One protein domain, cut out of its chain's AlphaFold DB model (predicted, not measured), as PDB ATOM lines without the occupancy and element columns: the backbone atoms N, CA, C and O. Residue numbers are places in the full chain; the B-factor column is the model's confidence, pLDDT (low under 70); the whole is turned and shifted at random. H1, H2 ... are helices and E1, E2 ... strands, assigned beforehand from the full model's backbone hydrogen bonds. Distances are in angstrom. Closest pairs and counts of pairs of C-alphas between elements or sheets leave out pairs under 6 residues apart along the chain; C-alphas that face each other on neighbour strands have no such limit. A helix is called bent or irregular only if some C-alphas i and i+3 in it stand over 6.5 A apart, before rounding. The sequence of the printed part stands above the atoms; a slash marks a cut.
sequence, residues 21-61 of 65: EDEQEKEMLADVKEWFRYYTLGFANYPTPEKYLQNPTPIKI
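This is residues 21 to 61 of the 65 residues of the protein "Formylmethanofuran dehydrogenase subunit A" of Methanosarcina barkeri 227 (UniProt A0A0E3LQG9). The model is an open U with an empty middle: the long helix H1 makes one arm, the long link of residues 39 to 55 makes the base, and the short strand E1 makes the other arm, folding back so that the two ends of the printed part lie on the open side. The printed part has 41 residues, with one named helix followed by one named strand; E1 pairs with no named strand. The class is mixed, helices and strands. The whole is only just loose, close to extended, with a radius of gyration of the C-alphas of 13.4 A; its outline is flat, spanning 33 by 28 by 11 A.

H1 covers residues 22 to 38 and is 25.8 A long from C-alpha 22 at (-79.276, -14.950, 72.859) to C-alpha 38 at (-55.405, -16.310, 63.266). It is neither bent nor irregular, but only just: C-alphas 35 and 38 are 6.1 A apart. E1 covers residues 56 to 60 and ends with C-alpha 60 at (-74.598, -13.889, 88.797).

H1 and E1 are apart, with no C-alpha of the one within 8 A of the other. In the backbone of H1, 11 of 13 O i to N i+4 pairs are within hydrogen-bond range. Residues 21 to 28, of which 22 to 28 belong to H1, stand free. Residues 47 to 61, of which 56 to 60 belong to E1, stand free too. Between H1 and E1 runs a long link of 17 residues with no named element, though residues 43 to 45 and 50 to 52 are short runs of helix.

The two C-alphas farthest apart are those of Tyr 38 and Asn 55, at 33.6 A. The first and last printed C-alphas, of Glu 21 and Ile 61, are 13.8 A apart. The printed part has no cut. The mean pLDDT of the printed part is 94.6, and no printed residue is under 70.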
ATOM      1  N   GLU A  21     -78.461 -11.220  75.781       88.12
ATOM      2  CA  GLU A  21     -79.538 -11.678  74.897       88.12
ATOM      3  C   GLU A  21     -79.004 -12.678  73.852       88.12
ATOM      4  O   GLU A  21     -77.996 -12.418  73.191       88.12
ATOM      5  N   ASP A  22     -79.705 -13.805  73.679       86.44
ATOM      6  CA  ASP A  22     -79.276 -14.950  72.859       86.44
ATOM      7  C   ASP A  22     -78.828 -14.583  71.435       86.44
ATOM      8  O   ASP A  22     -77.899 -15.189  70.896       86.44
ATOM      9  N   GLU A  23     -79.521 -13.649  70.779       89.19
ATOM     10  CA  GLU A  23     -79.208 -13.255  69.398       89.19
ATOM     11  C   GLU A  23     -77.877 -12.502  69.318       89.19
ATOM     12  O   GLU A  23     -77.045 -12.819  68.466       89.19
ATOM     13  N   GLN A  24     -77.634 -11.589  70.261       89.19
ATOM     14  CA  GLN A  24     -76.388 -10.828  70.346       89.19
ATOM     15  C   GLN A  24     -75.202 -11.736  70.688       89.19
ATOM     16  O   GLN A  24     -74.113 -11.576  70.135       89.19
ATOM     17  N   GLU A  25     -75.406 -12.723  71.568       91.62
ATOM     18  CA  GLU A  25     -74.363 -13.697  71.901       91.62
ATOM     19  C   GLU A  25     -73.961 -14.533  70.685       91.62
ATOM     20  O   GLU A  25     -72.773 -14.719  70.418       91.62
ATOM     21  N   LYS A  26     -74.945 -15.026  69.924       93.81
ATOM     22  CA  LYS A  26     -74.704 -15.873  68.748       93.81
ATOM     23  C   LYS A  26     -73.960 -15.132  67.643       93.81
ATOM     24  O   LYS A  26     -73.043 -15.714  67.066       93.81
ATOM     25  N   GLU A  27     -74.342 -13.886  67.358       96.25
ATOM     26  CA  GLU A  27     -73.661 -13.044  66.366       96.25
ATOM     27  C   GLU A  27     -72.197 -12.814  66.766       96.25
ATOM     28  O   GLU A  27     -71.284 -13.145  66.008       96.25
ATOM     29  N   MET A  28     -71.962 -12.389  68.011       95.50
ATOM     30  CA  MET A  28     -70.613 -12.178  68.540       95.50
ATOM     31  C   MET A  28     -69.766 -13.459  68.501       95.50
ATOM     32  O   MET A  28     -68.609 -13.427  68.079       95.50
ATOM     33  N   LEU A  29     -70.322 -14.610  68.897       96.00
ATOM     34  CA  LEU A  29     -69.594 -15.882  68.880       96.00
ATOM     35  C   LEU A  29     -69.262 -16.359  67.459       96.00
ATOM     36  O   LEU A  29     -68.236 -17.022  67.273       96.00
ATOM     37  N   ALA A  30     -70.095 -16.043  66.463       97.31
ATOM     38  CA  ALA A  30     -69.805 -16.344  65.064       97.31
ATOM     39  C   ALA A  30     -68.573 -15.568  64.582       97.31
ATOM     40  O   ALA A  30     -67.649 -16.181  64.036       97.31
ATOM     41  N   ASP A  31     -68.517 -14.270  64.881       97.81
ATOM     42  CA  ASP A  31     -67.363 -13.428  64.576       97.81
ATOM     43  C   ASP A  31     -66.117 -13.945  65.295       97.81
ATOM     44  O   ASP A  31     -65.106 -14.243  64.659       97.81
ATOM     45  N   VAL A  32     -66.183 -14.164  66.612       97.38
ATOM     46  CA  VAL A  32     -65.042 -14.700  67.372       97.38
ATOM     47  C   VAL A  32     -64.528 -15.986  66.725       97.38
ATOM     48  O   VAL A  32     -63.330 -16.118  66.475       97.38
ATOM     49  N   LYS A  33     -65.418 -16.915  66.367       97.44
ATOM     50  CA  LYS A  33     -65.038 -18.174  65.719       97.44
ATOM     51  C   LYS A  33     -64.370 -17.972  64.355       97.44
ATOM     52  O   LYS A  33     -63.442 -18.722  64.046       97.44
ATOM     53  N   GLU A  34     -64.785 -16.992  63.551       97.69
ATOM     54  CA  GLU A  34     -64.096 -16.650  62.297       97.69
ATOM     55  C   GLU A  34     -62.673 -16.147  62.571       97.69
ATOM     56  O   GLU A  34     -61.704 -16.607  61.958       97.69
ATOM     57  N   TRP A  35     -62.528 -15.230  63.527       97.56
ATOM     58  CA  TRP A  35     -61.251 -14.600  63.856       97.56
ATOM     59  C   TRP A  35     -60.254 -15.563  64.507       97.56
ATOM     60  O   TRP A  35     -59.039 -15.366  64.397       97.56
ATOM     61  N   PHE A  36     -60.731 -16.673  65.078       97.69
ATOM     62  CA  PHE A  36     -59.880 -17.771  65.539       97.69
ATOM     63  C   PHE A  36     -59.007 -18.387  64.435       97.69
ATOM     64  O   PHE A  36     -58.031 -19.060  64.756       97.69
ATOM     65  N   ARG A  37     -59.259 -18.095  63.147       96.38
ATOM     66  CA  ARG A  37     -58.356 -18.456  62.037       96.38
ATOM     67  C   ARG A  37     -56.923 -17.936  62.198       96.38
ATOM     68  O   ARG A  37     -56.013 -18.476  61.578       96.38
ATOM     69  N   TYR A  38     -56.725 -16.883  62.990       97.56
ATOM     70  CA  TYR A  38     -55.405 -16.310  63.266       97.56
ATOM     71  C   TYR A  38     -54.703 -16.943  64.475       97.56
ATOM     72  O   TYR A  38     -53.547 -16.624  64.747       97.56
ATOM     73  N   TYR A  39     -55.378 -17.833  65.203       97.06
ATOM     74  CA  TYR A  39     -54.823 -18.529  66.356       97.06
ATOM     75  C   TYR A  39     -54.261 -19.894  65.963       97.06
ATOM     76  O   TYR A  39     -54.665 -20.519  64.986       97.06
ATOM     77  N   THR A  40     -53.326 -20.382  66.775       96.50
ATOM     78  CA  THR A  40     -52.738 -21.721  66.622       96.50
ATOM     79  C   THR A  40     -53.611 -22.826  67.222       96.50
ATOM     80  O   THR A  40     -53.433 -23.995  66.890       96.50
ATOM     81  N   LEU A  41     -54.561 -22.470  68.094       95.12
ATOM     82  CA  LEU A  41     -55.534 -23.379  68.699       95.12
ATOM     83  C   LEU A  41     -56.913 -23.161  68.076       95.12
ATOM     84  O   LEU A  41     -57.327 -22.029  67.842       95.12
ATOM     85  N   GLY A  42     -57.649 -24.249  67.853       95.19
ATOM     86  CA  GLY A  42     -59.040 -24.165  67.411       95.19
ATOM     87  C   GLY A  42     -59.958 -23.635  68.515       95.19
ATOM     88  O   GLY A  42     -59.774 -23.971  69.685       95.19
ATOM     89  N   PHE A  43     -60.990 -22.878  68.128       96.38
ATOM     90  CA  PHE A  43     -61.976 -22.286  69.045       96.38
ATOM     91  C   PHE A  43     -62.560 -23.296  70.047       96.38
ATOM     92  O   PHE A  43     -62.678 -22.995  71.225       96.38
ATOM     93  N   ALA A  44     -62.838 -24.533  69.617       95.25
ATOM     94  CA  ALA A  44     -63.386 -25.583  70.485       95.25
ATOM     95  C   ALA A  44     -62.470 -25.985  71.659       95.25
ATOM     96  O   ALA A  44     -62.953 -26.521  72.652       95.25
ATOM     97  N   ASN A  45     -61.162 -25.727  71.555       94.94
ATOM     98  CA  ASN A  45     -60.170 -26.055  72.581       94.94
ATOM     99  C   ASN A  45     -59.761 -24.838  73.425       94.94
ATOM    100  O   ASN A  45     -58.875 -24.957  74.268       94.94
ATOM    101  N   TYR A  46     -60.351 -23.669  73.166       95.94
ATOM    102  CA  TYR A  46     -60.010 -22.429  73.854       95.94
ATOM    103  C   TYR A  46     -60.680 -22.261  75.228       95.94
ATOM    104  O   TYR A  46     -59.988 -21.839  76.156       95.94
ATOM    105  N   PRO A  47     -61.980 -22.581  75.412       95.81
ATOM    106  CA  PRO A  47     -62.622 -22.439  76.712       95.81
ATOM    107  C   PRO A  47     -61.936 -23.292  77.775       95.81
ATOM    108  O   PRO A  47     -61.490 -24.402  77.494       95.81
ATOM    109  N   THR A  48     -61.896 -22.794  79.012       95.56
ATOM    110  CA  THR A  48     -61.420 -23.572  80.164       95.56
ATOM    111  C   THR A  48     -62.495 -24.591  80.557       95.56
ATOM    112  O   THR A  48     -63.578 -24.177  80.969       95.56
ATOM    113  N   PRO A  49     -62.238 -25.909  80.468       94.69
ATOM    114  CA  PRO A  49     -63.189 -26.919  80.918       94.69
ATOM    115  C   PRO A  49     -63.462 -26.843  82.425       94.69
ATOM    116  O   PRO A  49     -62.531 -26.682  83.217       94.69
ATOM    117  N   GLU A  50     -64.707 -27.089  82.833       91.56
ATOM    118  CA  GLU A  50     -65.130 -27.044  84.246       91.56
ATOM    119  C   GLU A  50     -64.321 -27.969  85.160       91.56
ATOM    120  O   GLU A  50     -64.072 -27.633  86.314       91.56
ATOM    121  N   LYS A  51     -63.826 -29.102  84.639       93.88
ATOM    122  CA  LYS A  51     -62.980 -30.052  85.389       93.88
ATOM    123  C   LYS A  51     -61.687 -29.441  85.950       93.88
ATOM    124  O   LYS A  51     -61.039 -30.077  86.776       93.88
ATOM    125  N   TYR A  52     -61.277 -28.261  85.481       94.38
ATOM    126  CA  TYR A  52     -60.123 -27.541  86.022       94.38
ATOM    127  C   TYR A  52     -60.472 -26.597  87.178       94.38
ATOM    128  O   TYR A  52     -59.564 -26.107  87.846       94.38
ATOM    129  N   LEU A  53     -61.756 -26.347  87.448       93.25
ATOM    130  CA  LEU A  53     -62.189 -25.479  88.536       93.25
ATOM    131  C   LEU A  53     -62.361 -26.297  89.822       93.25
ATOM    132  O   LEU A  53     -63.213 -27.176  89.910       93.25
ATOM    133  N   GLN A  54     -61.573 -25.979  90.850       93.56
ATOM    134  CA  GLN A  54     -61.791 -26.509  92.198       93.56
ATOM    135  C   GLN A  54     -62.858 -25.671  92.909       93.56
ATOM    136  O   GLN A  54     -62.706 -24.452  93.031       93.56
ATOM    137  N   ASN A  55     -63.934 -26.324  93.360       94.00
ATOM    138  CA  ASN A  55     -65.109 -25.713  93.995       94.00
ATOM    139  C   ASN A  55     -65.604 -24.449  93.253       94.00
ATOM    140  O   ASN A  55     -65.501 -23.334  93.790       94.00
ATOM    141  N   PRO A  56     -66.098 -24.595  92.005       95.38
ATOM    142  CA  PRO A  56     -66.609 -23.476  91.219       95.38
ATOM    143  C   PRO A  56     -67.740 -22.764  91.969       95.38
ATOM    144  O   PRO A  56     -68.639 -23.394  92.518       95.38
ATOM    145  N   THR A  57     -67.665 -21.438  92.034       96.31
ATOM    146  CA  THR A  57     -68.608 -20.583  92.761       96.31
ATOM    147  C   THR A  57     -69.028 -19.414  91.858       96.31
ATOM    148  O   THR A  57     -68.465 -18.320  91.979       96.31
ATOM    149  N   PRO A  58     -69.965 -19.635  90.915       95.12
ATOM    150  CA  PRO A  58     -70.428 -18.592  90.001       95.12
ATOM    151  C   PRO A  58     -71.108 -17.440  90.748       95.12
ATOM    152  O   PRO A  58     -71.846 -17.647  91.714       95.12
ATOM    153  N   ILE A  59     -70.867 -16.215  90.282       95.56
ATOM    154  CA  ILE A  59     -71.497 -14.985  90.765       95.56
ATOM    155  C   ILE A  59     -72.347 -14.420  89.632       95.56
ATOM    156  O   ILE A  59     -71.807 -13.932  88.641       95.56
ATOM    157  N   LYS A  60     -73.670 -14.444  89.788       93.50
ATOM    158  CA  LYS A  60     -74.598 -13.889  88.797       93.50
ATOM    159  C   LYS A  60     -74.534 -12.365  88.791       93.50
ATOM    160  O   LYS A  60     -74.771 -11.744  89.824       93.50
ATOM    161  N   ILE A  61     -74.231 -11.774  87.635       86.31
ATOM    162  CA  ILE A  61     -74.064 -10.315  87.502       86.31
ATOM    163  C   ILE A  61     -75.349  -9.620  87.020       86.31
ATOM    164  O   ILE A  61     -75.619  -8.496  87.430       86.31
TER     165      ILE A  61